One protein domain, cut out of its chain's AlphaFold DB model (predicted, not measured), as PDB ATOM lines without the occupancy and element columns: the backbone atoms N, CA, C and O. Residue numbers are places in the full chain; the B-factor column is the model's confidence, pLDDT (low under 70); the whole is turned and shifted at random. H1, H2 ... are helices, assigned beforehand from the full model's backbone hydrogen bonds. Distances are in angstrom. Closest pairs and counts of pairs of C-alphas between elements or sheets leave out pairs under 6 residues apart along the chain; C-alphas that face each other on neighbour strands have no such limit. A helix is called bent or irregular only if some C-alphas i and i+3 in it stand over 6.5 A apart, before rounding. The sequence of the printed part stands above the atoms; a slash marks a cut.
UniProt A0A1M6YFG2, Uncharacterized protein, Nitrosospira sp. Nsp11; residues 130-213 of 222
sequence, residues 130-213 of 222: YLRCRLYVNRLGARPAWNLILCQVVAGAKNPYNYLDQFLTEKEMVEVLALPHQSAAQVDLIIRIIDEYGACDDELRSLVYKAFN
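Overview. This is residues 130 to 213 of the 222 residues of an uncharacterized protein of Nitrosospira sp. Nsp11 (UniProt A0A1M6YFG2). A long bent helix, H1, reaches away from a small helical body: its first arm H1a touches no helix, while its second arm H1b has H5 beside it. H3 and H4 form a helical hairpin in that body, and the short H2 leads from H1 to H3. The printed part has 84 residues, with five named helices, H1 to H5 in order, and no named strand; the class is all helix. It is compact, with a radius of gyration of the C-alphas of 13.2 A and spans of 39 by 30 by 21 A.

Along the chain. H1, residues 130 to 155, was assigned as one helix by its hydrogen bonds but is bent: C-alphas 141 and 144 are 6.6 A apart. H1a, residues 130 to 141, begins at C-alpha (30.500, 41.996, -22.428); H1b is residues 144 to 155; each is 16.2 A long. H2, residues 160 to 166, 10.7 A, is irregular: C-alphas 162 and 165 are 7.5 A apart. H3 is residues 170 to 177, 10.5 A; H4, residues 184 to 194, 15.2 A; H5, residues 202 to 211, 14.1 A, ending at C-alpha (16.594, 11.064, -18.026).

Arrangement. H1a and H1b stand at a shallow tilt of 31 degrees. H1b and H5 touch, closest at the C-alphas of Val 154 and Ala 211, 5.0 A; they run the same way at 34 degrees, a shallow tilt only just short of steep. H4 and H5 only just touch, with 3 pairs of C-alphas within 8 A, the closest Val 187 and Tyr 209, 7.2 A; at 71 degrees they are only just about perpendicular. H3 and H4 touch at the C-alphas of Val 176 and Gln 186, 6.0 A, opposite ways at a shallow tilt of 23 degrees. H2 and H3 are close but not clearly touching: the closest C-alphas, of Asp 165 and Met 173, are 7.2 A apart. Every O i to N i+4 pair is within hydrogen-bond range in H1a, H1b, H3, H4 and H5; H2 has 0 of 3, and 2 of 4 O i to N i+3 pairs.

Size, cuts and confidence. The C-alphas farthest apart, of Tyr 130 and Ala 157, are 40.2 A from each other. The printed part has no cut and no long link. Mean pLDDT of the printed part is 86.4, and no printed residue is under 70.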
ATOM      1  N   TYR A 130      29.580  42.864 -23.159       87.81
ATOM      2  CA  TYR A 130      30.500  41.996 -22.428       87.81
ATOM      3  C   TYR A 130      29.744  40.955 -21.590       87.81
ATOM      4  O   TYR A 130      30.089  39.774 -21.623       87.81
ATOM      5  N   LEU A 131      28.698  41.367 -20.866       85.00
ATOM      6  CA  LEU A 131      27.875  40.465 -20.061       85.00
ATOM      7  C   LEU A 131      27.149  39.444 -20.936       85.00
ATOM      8  O   LEU A 131      27.154  38.261 -20.600       85.00
ATOM      9  N   ARG A 132      26.597  39.871 -22.075       86.12
ATOM     10  CA  ARG A 132      25.977  38.996 -23.076       86.12
ATOM     11  C   ARG A 132      26.968  37.959 -23.598       86.12
ATOM     12  O   ARG A 132      26.668  36.769 -23.575       86.12
ATOM     13  N   CYS A 133      28.163  38.383 -24.008       89.75
ATOM     14  CA  CYS A 133      29.219  37.483 -24.471       89.75
ATOM     15  C   CYS A 133      29.667  36.518 -23.370       89.75
ATOM     16  O   CYS A 133      29.848  35.332 -23.627       89.75
ATOM     17  N   ARG A 134      29.809  36.995 -22.131       87.88
ATOM     18  CA  ARG A 134      30.190  36.155 -20.993       87.88
ATOM     19  C   ARG A 134      29.123  35.113 -20.672       87.88
ATOM     20  O   ARG A 134      29.468  33.954 -20.477       87.88
ATOM     21  N   LEU A 135      27.848  35.504 -20.650       85.69
ATOM     22  CA  LEU A 135      26.728  34.574 -20.489       85.69
ATOM     23  C   LEU A 135      26.726  33.532 -21.607       85.69
ATOM     24  O   LEU A 135      26.586  32.349 -21.327       85.69
ATOM     25  N   TYR A 136      26.970  33.946 -22.852       86.75
ATOM     26  CA  TYR A 136      27.077  33.030 -23.984       86.75
ATOM     27  C   TYR A 136      28.243  32.037 -23.839       86.75
ATOM     28  O   TYR A 136      28.064  30.843 -24.056       86.75
ATOM     29  N   VAL A 137      29.424  32.492 -23.414       88.44
ATOM     30  CA  VAL A 137      30.573  31.605 -23.155       88.44
ATOM     31  C   VAL A 137      30.275  30.636 -22.010       88.44
ATOM     32  O   VAL A 137      30.544  29.445 -22.147       88.44
ATOM     33  N   ASN A 138      29.674  31.107 -20.915       86.94
ATOM     34  CA  ASN A 138      29.279  30.249 -19.795       86.94
ATOM     35  C   ASN A 138      28.235  29.212 -20.224       86.94
ATOM     36  O   ASN A 138      28.370  28.037 -19.889       86.94
ATOM     37  N   ARG A 139      27.248  29.622 -21.027       86.12
ATOM     38  CA  ARG A 139      26.249  28.744 -21.642       86.12
ATOM     39  C   ARG A 139      26.919  27.625 -22.439       86.12
ATOM     40  O   ARG A 139      26.605  26.455 -22.244       86.12
ATOM     41  N   LEU A 140      27.875  27.969 -23.305       85.62
ATOM     42  CA  LEU A 140      28.635  26.989 -24.084       85.62
ATOM     43  C   LEU A 140      29.503  26.082 -23.202       85.62
ATOM     44  O   LEU A 140      29.592  24.889 -23.472       85.62
ATOM     45  N   GLY A 141      30.119  26.626 -22.151       86.00
ATOM     46  CA  GLY A 141      30.974  25.875 -21.231       86.00
ATOM     47  C   GLY A 141      30.214  24.914 -20.314       86.00
ATOM     48  O   GLY A 141      30.733  23.851 -19.983       86.00
ATOM     49  N   ALA A 142      28.980  25.248 -19.932       84.50
ATOM     50  CA  ALA A 142      28.142  24.396 -19.089       84.50
ATOM     51  C   ALA A 142      27.585  23.177 -19.847       84.50
ATOM     52  O   ALA A 142      27.370  22.120 -19.252       84.50
ATOM     53  N   ARG A 143      27.387  23.293 -21.168       85.25
ATOM     54  CA  ARG A 143      26.786  22.244 -22.009       85.25
ATOM     55  C   ARG A 143      27.515  20.895 -21.950       85.25
ATOM     56  O   ARG A 143      26.840  19.903 -21.688       85.25
ATOM     57  N   PRO A 144      28.846  20.801 -22.146       85.94
ATOM     58  CA  PRO A 144      29.543  19.518 -22.067       85.94
ATOM     59  C   PRO A 144      29.382  18.828 -20.712       85.94
ATOM     60  O   PRO A 144      29.207  17.613 -20.666       85.94
ATOM     61  N   ALA A 145      29.409  19.598 -19.619       85.25
ATOM     62  CA  ALA A 145      29.246  19.060 -18.273       85.25
ATOM     63  C   ALA A 145      27.838  18.483 -18.076       85.25
ATOM     64  O   ALA A 145      27.702  17.332 -17.663       85.25
ATOM     65  N   TRP A 146      26.800  19.242 -18.443       85.50
ATOM     66  CA  TRP A 146      25.419  18.770 -18.355       85.50
ATOM     67  C   TRP A 146      25.147  17.572 -19.259       85.50
ATOM     68  O   TRP A 146      24.544  16.600 -18.812       85.50
ATOM     69  N   ASN A 147      25.639  17.598 -20.497       86.81
ATOM     70  CA  ASN A 147      25.480  16.486 -21.427       86.81
ATOM     71  C   ASN A 147      26.115  15.198 -20.876       86.81
ATOM     72  O   ASN A 147      25.502  14.134 -20.912       86.81
ATOM     73  N   LEU A 148      27.316  15.295 -20.295       85.56
ATOM     74  CA  LEU A 148      27.999  14.154 -19.687       85.56
ATOM     75  C   LEU A 148      27.218  13.588 -18.494       85.56
ATOM     76  O   LEU A 148      27.031  12.373 -18.415       85.56
ATOM     77  N   ILE A 149      26.738  14.448 -17.591       84.50
ATOM     78  CA  ILE A 149      25.947  14.029 -16.425       84.50
ATOM     79  C   ILE A 149      24.650  13.346 -16.876       84.50
ATOM     80  O   ILE A 149      24.351  12.241 -16.428       84.50
ATOM     81  N   LEU A 150      23.902  13.958 -17.798       85.38
ATOM     82  CA  LEU A 150      22.633  13.414 -18.284       85.38
ATOM     83  C   LEU A 150      22.828  12.089 -19.027       85.38
ATOM     84  O   LEU A 150      22.087  11.142 -18.773       85.38
ATOM     85  N   CYS A 151      23.862  11.969 -19.865       84.25
ATOM     86  CA  CYS A 151      24.203  10.703 -20.517       84.25
ATOM     87  C   CYS A 151      24.492   9.590 -19.497       84.25
ATOM     88  O   CYS A 151      24.041   8.460 -19.682       84.25
ATOM     89  N   GLN A 152      25.204   9.891 -18.406       82.56
ATOM     90  CA  GLN A 152      25.462   8.918 -17.339       82.56
ATOM     91  C   GLN A 152      24.191   8.518 -16.585       82.56
ATOM     92  O   GLN A 152      24.039   7.354 -16.217       82.56
ATOM     93  N   VAL A 153      23.284   9.465 -16.351       82.62
ATOM     94  CA  VAL A 153      21.997   9.204 -15.694       82.62
ATOM     95  C   VAL A 153      21.118   8.307 -16.568       82.62
ATOM     96  O   VAL A 153      20.618   7.297 -16.071       82.62
ATOM     97  N   VAL A 154      21.015   8.612 -17.867       80.38
ATOM     98  CA  VAL A 154      20.267   7.812 -18.851       80.38
ATOM     99  C   VAL A 154      20.866   6.410 -18.990       80.38
ATOM    100  O   VAL A 154      20.147   5.422 -18.876       80.38
ATOM    101  N   ALA A 155      22.184   6.297 -19.183       79.50
ATOM    102  CA  ALA A 155      22.851   5.004 -19.352       79.50
ATOM    103  C   ALA A 155      22.834   4.151 -18.072       79.50
ATOM    104  O   ALA A 155      22.774   2.925 -18.142       79.50
ATOM    105  N   GLY A 156      22.896   4.791 -16.903       79.44
ATOM    106  CA  GLY A 156      22.893   4.128 -15.602       79.44
ATOM    107  C   GLY A 156      21.505   3.860 -15.020       79.44
ATOM    108  O   GLY A 156      21.441   3.352 -13.902       79.44
ATOM    109  N   ALA A 157      20.426   4.234 -15.721       74.50
ATOM    110  CA  ALA A 157      19.036   4.137 -15.259       74.50
ATOM    111  C   ALA A 157      18.816   4.693 -13.833       74.50
ATOM    112  O   ALA A 157      18.019   4.167 -13.052       74.50
ATOM    113  N   LYS A 158      19.552   5.749 -13.462       80.31
ATOM    114  CA  LYS A 158      19.414   6.382 -12.144       80.31
ATOM    115  C   LYS A 158      18.189   7.281 -12.146       80.31
ATOM    116  O   LYS A 158      18.018   8.071 -13.064       80.31
ATOM    117  N   ASN A 159      17.376   7.212 -11.094       82.88
ATOM    118  CA  ASN A 159      16.236   8.109 -10.941       82.88
ATOM    119  C   ASN A 159      16.723   9.534 -10.577       82.88
ATOM    120  O   ASN A 159      17.257   9.704  -9.476       82.88
ATOM    121  N   PRO A 160      16.534  10.554 -11.439       84.31
ATOM    122  CA  PRO A 160      17.003  11.915 -11.170       84.31
ATOM    123  C   PRO A 160      16.294  12.580  -9.983       84.31
ATOM    124  O   PRO A 160      16.899  13.406  -9.303       84.31
ATOM    125  N   TYR A 161      15.043  12.193  -9.692       85.88
ATOM    126  CA  TYR A 161      14.254  12.760  -8.590       85.88
ATOM    127  C   TYR A 161      14.909  12.544  -7.218       85.88
ATOM    128  O   TYR A 161      14.712  13.350  -6.314       85.88
ATOM    129  N   ASN A 162      15.736  11.503  -7.075       86.19
ATOM    130  CA  ASN A 162      16.436  11.179  -5.827       86.19
ATOM    131  C   ASN A 162      17.592  12.131  -5.493       86.19
ATOM    132  O   ASN A 162      18.181  11.999  -4.425       86.19
ATOM    133  N   TYR A 163      17.963  13.018  -6.416       85.31
ATOM    134  CA  TYR A 163      19.106  13.921  -6.269       85.31
ATOM    135  C   TYR A 163      18.698  15.395  -6.320       85.31
ATOM    136  O   TYR A 163      19.565  16.265  -6.272       85.31
ATOM    137  N   LEU A 164      17.401  15.697  -6.452       84.56
ATOM    138  CA  LEU A 164      16.915  17.074  -6.587       84.56
ATOM    139  C   LEU A 164      17.186  17.919  -5.338       84.56
ATOM    140  O   LEU A 164      17.434  19.112  -5.463       84.56
ATOM    141  N   ASP A 165      17.224  17.301  -4.161       84.81
ATOM    142  CA  ASP A 165      17.572  17.930  -2.882       84.81
ATOM    143  C   ASP A 165      19.009  18.482  -2.836       84.81
ATOM    144  O   ASP A 165      19.319  19.353  -2.024       84.81
ATOM    145  N   GLN A 166      19.890  18.011  -3.723       85.31
ATOM    146  CA  GLN A 166      21.256  18.527  -3.858       85.31
ATOM    147  C   GLN A 166      21.318  19.831  -4.660       85.31
ATOM    148  O   GLN A 166      22.314  20.550  -4.576       85.31
ATOM    149  N   PHE A 167      20.280  20.121  -5.447       81.81
ATOM    150  CA  PHE A 167      20.243  21.251  -6.379       81.81
ATOM    151  C   PHE A 167      19.143  22.266  -6.060       81.81
ATOM    152  O   PHE A 167      19.263  23.420  -6.460       81.81
ATOM    153  N   LEU A 168      18.091  21.855  -5.351       87.12
ATOM    154  CA  LEU A 168      16.925  22.670  -5.032       87.12
ATOM    155  C   LEU A 168      16.848  22.926  -3.525       87.12
ATOM    156  O   LEU A 168      17.057  22.032  -2.706       87.12
ATOM    157  N   THR A 169      16.495  24.152  -3.148       87.06
ATOM    158  CA  THR A 169      16.152  24.490  -1.763       87.06
ATOM    159  C   THR A 169      14.832  23.839  -1.344       87.06
ATOM    160  O   THR A 169      14.014  23.464  -2.180       87.06
ATOM    161  N   GLU A 170      14.555  23.766  -0.037       83.75
ATOM    162  CA  GLU A 170      13.279  23.227   0.470       83.75
ATOM    163  C   GLU A 170      12.053  23.938  -0.127       83.75
ATOM    164  O   GLU A 170      11.044  23.300  -0.421       83.75
ATOM    165  N   LYS A 171      12.144  25.254  -0.355       86.38
ATOM    166  CA  LYS A 171      11.059  26.033  -0.969       86.38
ATOM    167  C   LYS A 171      10.853  25.654  -2.435       86.38
ATOM    168  O   LYS A 171       9.723  25.416  -2.844       86.38
ATOM    169  N   GLU A 172      11.935  25.550  -3.199       89.19
ATOM    170  CA  GLU A 172      11.894  25.154  -4.612       89.19
ATOM    171  C   GLU A 172      11.431  23.704  -4.778       89.19
ATOM    172  O   GLU A 172      10.668  23.399  -5.691       89.19
ATOM    173  N   MET A 173      11.811  22.815  -3.856       89.12
ATOM    174  CA  MET A 173      11.309  21.442  -3.811       89.12
ATOM    175  C   MET A 173       9.791  21.399  -3.637       89.12
ATOM    176  O   MET A 173       9.124  20.635  -4.332       89.12
ATOM    177  N   VAL A 174       9.226  22.227  -2.751       89.00
ATOM    178  CA  VAL A 174       7.767  22.321  -2.582       89.00
ATOM    179  C   VAL A 174       7.094  22.801  -3.870       89.00
ATOM    180  O   VAL A 174       6.079  22.230  -4.267       89.00
ATOM    181  N   GLU A 175       7.662  23.797  -4.554       89.56
ATOM    182  CA  GLU A 175       7.132  24.288  -5.833       89.56
ATOM    183  C   GLU A 175       7.167  23.212  -6.931       89.56
ATOM    184  O   GLU A 175       6.186  23.027  -7.651       89.56
ATOM    185  N   VAL A 176       8.264  22.458  -7.033       89.44
ATOM    186  CA  VAL A 176       8.417  21.369  -8.010       89.44
ATOM    187  C   VAL A 176       7.472  20.204  -7.712       89.44
ATOM    188  O   VAL A 176       6.863  19.657  -8.634       89.44
ATOM    189  N   LEU A 177       7.317  19.822  -6.444       87.50
ATOM    190  CA  LEU A 177       6.435  18.725  -6.028       87.50
ATOM    191  C   LEU A 177       4.945  19.084  -6.098       87.50
ATOM    192  O   LEU A 177       4.112  18.182  -6.117       87.50
ATOM    193  N   ALA A 178       4.600  20.374  -6.156       90.25
ATOM    194  CA  ALA A 178       3.225  20.818  -6.370       90.25
ATOM    195  C   ALA A 178       2.722  20.532  -7.798       90.25
ATOM    196  O   ALA A 178       1.510  20.477  -8.022       90.25
ATOM    197  N   LEU A 179       3.629  20.354  -8.764       90.56
ATOM    198  CA  LEU A 179       3.284  19.990 -10.137       90.56
ATOM    199  C   LEU A 179       3.057  18.476 -10.278       90.56
ATOM    200  O   LEU A 179       3.632  17.693  -9.517       90.56
ATOM    201  N   PRO A 180       2.253  18.034 -11.268       89.44
ATOM    202  CA  PRO A 180       2.013  16.614 -11.495       89.44
ATOM    203  C   PRO A 180       3.329  15.850 -11.666       89.44
ATOM    204  O   PRO A 180       4.186  16.249 -12.463       89.44
ATOM    205  N   HIS A 181       3.484  14.764 -10.906       87.31
ATOM    206  CA  HIS A 181       4.705  13.965 -10.919       87.31
ATOM    207  C   HIS A 181       4.977  13.409 -12.319       87.31
ATOM    208  O   HIS A 181       4.065  12.875 -12.946       87.31
ATOM    209  N   GLN A 182       6.223  13.525 -12.791       85.88
ATOM    210  CA  GLN A 182       6.635  13.085 -14.130       85.88
ATOM    211  C   GLN A 182       5.856  13.765 -15.263       85.88
ATOM    212  O   GLN A 182       5.586  13.165 -16.300       85.88
ATOM    213  N   SER A 183       5.521  15.044 -15.089       88.81
ATOM    214  CA  SER A 183       5.008  15.880 -16.177       88.81
ATOM    215  C   SER A 183       6.112  16.711 -16.825       88.81
ATOM    216  O   SER A 183       7.078  17.109 -16.169       88.81
ATOM    217  N   ALA A 184       5.933  17.048 -18.106       89.69
ATOM    218  CA  ALA A 184       6.809  17.992 -18.802       89.69
ATOM    219  C   ALA A 184       6.886  19.338 -18.061       89.69
ATOM    220  O   ALA A 184       7.973  19.868 -17.864       89.69
ATOM    221  N   ALA A 185       5.757  19.827 -17.530       90.25
ATOM    222  CA  ALA A 185       5.705  21.059 -16.742       90.25
ATOM    223  C   ALA A 185       6.579  21.000 -15.475       90.25
ATOM    224  O   ALA A 185       7.232  21.985 -15.130       90.25
ATOM    225  N   GLN A 186       6.617  19.850 -14.790       91.50
ATOM    226  CA  GLN A 186       7.487  19.647 -13.632       91.50
ATOM    227  C   GLN A 186       8.964  19.693 -14.030       91.50
ATOM    228  O   GLN A 186       9.758  20.375 -13.382       91.50
ATOM    229  N   VAL A 187       9.334  19.000 -15.107       91.25
ATOM    230  CA  VAL A 187      10.723  18.953 -15.577       91.25
ATOM    231  C   VAL A 187      11.179  20.300 -16.141       91.25
ATOM    232  O   VAL A 187      12.299  20.720 -15.868       91.25
ATOM    233  N   ASP A 188      10.308  21.035 -16.827       92.00
ATOM    234  CA  ASP A 188      10.596  22.390 -17.302       92.00
ATOM    235  C   ASP A 188      10.830  23.369 -16.149       92.00
ATOM    236  O   ASP A 188      11.709  24.231 -16.237       92.00
ATOM    237  N   LEU A 189      10.093  23.226 -15.041       89.88
ATOM    238  CA  LEU A 189      10.348  24.012 -13.836       89.88
ATOM    239  C   LEU A 189      11.715  23.669 -13.228       89.88
ATOM    240  O   LEU A 189      12.462  24.583 -12.880       89.88
ATOM    241  N   ILE A 190      12.075  22.383 -13.157       90.94
ATOM    242  CA  ILE A 190      13.397  21.939 -12.688       90.94
ATOM    243  C   ILE A 190      14.505  22.527 -13.572       90.94
ATOM    244  O   ILE A 190      15.460  23.098 -13.047       90.94
ATOM    245  N   ILE A 191      14.362  22.452 -14.902       90.19
ATOM    246  CA  ILE A 191      15.309  23.056 -15.851       90.19
ATOM    247  C   ILE A 191      15.427  24.555 -15.581       90.19
ATOM    248  O   ILE A 191      16.535  25.060 -15.468       90.19
ATOM    249  N   ARG A 192      14.307  25.269 -15.420       89.12
ATOM    250  CA  ARG A 192      14.316  26.717 -15.171       89.12
ATOM    251  C   ARG A 192      15.059  27.096 -13.890       89.12
ATOM    252  O   ARG A 192      15.681  28.152 -13.856       89.12
ATOM    253  N   ILE A 193      14.951  26.284 -12.839       87.00
ATOM    254  CA  ILE A 193      15.602  26.562 -11.554       87.00
ATOM    255  C   ILE A 193      17.102  26.239 -11.624       87.00
ATOM    256  O   ILE A 193      17.917  27.015 -11.135       87.00
ATOM    257  N   ILE A 194      17.475  25.124 -12.257       87.00
ATOM    258  CA  ILE A 194      18.863  24.632 -12.278       87.00
ATOM    259  C   ILE A 194      19.706  25.297 -13.380       87.00
ATOM    260  O   ILE A 194      20.915  25.480 -13.217       87.00
ATOM    261  N   ASP A 195      19.104  25.670 -14.509       86.50
ATOM    262  CA  ASP A 195      19.808  26.220 -15.668       86.50
ATOM    263  C   ASP A 195      20.084  27.727 -15.543       86.50
ATOM    264  O   ASP A 195      19.503  28.562 -16.240       86.50
ATOM    265  N   GLU A 196      21.034  28.073 -14.670       79.88
ATOM    266  CA  GLU A 196      21.444  29.457 -14.381       79.88
ATOM    267  C   GLU A 196      21.824  30.264 -15.642       79.88
ATOM    268  O   GLU A 196      21.618  31.478 -15.701       79.88
ATOM    269  N   TYR A 197      22.376  29.605 -16.670       81.56
ATOM    270  CA  TYR A 197      22.929  30.265 -17.862       81.56
ATOM    271  C   TYR A 197      22.088  30.082 -19.134       81.56
ATOM    272  O   TYR A 197      22.498  30.560 -20.197       81.56
ATOM    273  N   GLY A 198      20.950  29.386 -19.070       82.94
ATOM    274  CA  GLY A 198      20.166  29.042 -20.262       82.94
ATOM    275  C   GLY A 198      20.891  28.063 -21.201       82.94
ATOM    276  O   GLY A 198      20.771  28.161 -22.425       82.94
ATOM    277  N   ALA A 199      21.732  27.181 -20.660       83.75
ATOM    278  CA  ALA A 199      22.488  26.162 -21.383       83.75
ATOM    279  C   ALA A 199      21.602  25.104 -22.051       83.75
ATOM    280  O   ALA A 199      22.012  24.569 -23.086       83.75
ATOM    281  N   CYS A 200      20.413  24.851 -21.503       87.31
ATOM    282  CA  CYS A 200      19.450  23.877 -21.988       87.31
ATOM    283  C   CYS A 200      18.769  24.362 -23.274       87.31
ATOM    284  O   CYS A 200      17.819  25.143 -23.259       87.31
ATOM    285  N   ASP A 201      19.302  23.916 -24.408       85.62
ATOM    286  CA  ASP A 201      18.636  23.980 -25.707       85.62
ATOM    287  C   ASP A 201      17.738  22.754 -25.930       85.62
ATOM    288  O   ASP A 201      17.619  21.893 -25.059       85.62
ATOM    289  N   ASP A 202      17.095  22.681 -27.093       86.38
ATOM    290  CA  ASP A 202      16.140  21.618 -27.419       86.38
ATOM    291  C   ASP A 202      16.780  20.217 -27.370       86.38
ATOM    292  O   ASP A 202      16.150  19.252 -26.933       86.38
ATOM    293  N   GLU A 203      18.060  20.104 -27.743       86.12
ATOM    294  CA  GLU A 203      18.806  18.843 -27.683       86.12
ATOM    295  C   GLU A 203      19.039  18.408 -26.230       86.12
ATOM    296  O   GLU A 203      18.703  17.279 -25.852       86.12
ATOM    297  N   LEU A 204      19.556  19.308 -25.387       86.94
ATOM    298  CA  LEU A 204      19.770  19.008 -23.975       86.94
ATOM    299  C   LEU A 204      18.439  18.763 -23.254       86.94
ATOM    300  O   LEU A 204      18.362  17.872 -22.411       86.94
ATOM    301  N   ARG A 205      17.376  19.487 -23.614       90.19
ATOM    302  CA  ARG A 205      16.028  19.296 -23.063       90.19
ATOM    303  C   ARG A 205      15.486  17.904 -23.371       90.19
ATOM    304  O   ARG A 205      14.989  17.242 -22.464       90.19
ATOM    305  N   SER A 206      15.667  17.413 -24.598       87.75
ATOM    306  CA  SER A 206      15.304  16.038 -24.965       87.75
ATOM    307  C   SER A 206      16.054  15.001 -24.119       87.75
ATOM    308  O   SER A 206      15.473  14.005 -23.683       87.75
ATOM    309  N   LEU A 207      17.340  15.234 -23.827       86.88
ATOM    310  CA  LEU A 207      18.118  14.372 -22.930       86.88
ATOM    311  C   LEU A 207      17.621  14.428 -21.483       86.88
ATOM    312  O   LEU A 207      17.554  13.383 -20.835       86.88
ATOM    313  N   VAL A 208      17.234  15.605 -20.985       89.88
ATOM    314  CA  VAL A 208      16.610  15.742 -19.662       89.88
ATOM    315  C   VAL A 208      15.290  14.971 -19.621       89.88
ATOM    316  O   VAL A 208      15.093  14.166 -18.718       89.88
ATOM    317  N   TYR A 209      14.411  15.130 -20.609       91.06
ATOM    318  CA  TYR A 209      13.140  14.399 -20.658       91.06
ATOM    319  C   TYR A 209      13.354  12.885 -20.658       91.06
ATOM    320  O   TYR A 209      12.714  12.177 -19.882       91.06
ATOM    321  N   LYS A 210      14.331  12.390 -21.428       87.25
ATOM    322  CA  LYS A 210      14.736  10.976 -21.391       87.25
ATOM    323  C   LYS A 210      15.243  10.553 -20.013       87.25
ATOM    324  O   LYS A 210      14.855   9.494 -19.536       87.25
ATOM    325  N   ALA A 211      16.077  11.363 -19.362       86.75
ATOM    326  CA  ALA A 211      16.594  11.064 -18.026       86.75
ATOM    327  C   ALA A 211      15.477  10.990 -16.970       86.75
ATOM    328  O   ALA A 211      15.521  10.142 -16.083       86.75
ATOM    329  N   PHE A 212      14.467  11.854 -17.080       88.00
ATOM    330  CA  PHE A 212      13.314  11.915 -16.178       88.00
ATOM    331  C   PHE A 212      12.152  10.993 -16.593       88.00
ATOM    332  O   PHE A 212      11.104  11.024 -15.948       88.00
ATOM    333  N   ASN A 213      12.339  10.158 -17.626       86.38
ATOM    334  CA  ASN A 213      11.327   9.266 -18.207       86.38
ATOM    335  C   ASN A 213      10.029   9.978 -18.624       86.38
ATOM    336  O   ASN A 213       8.940   9.416 -18.531       86.38
TER     337      ASN A 213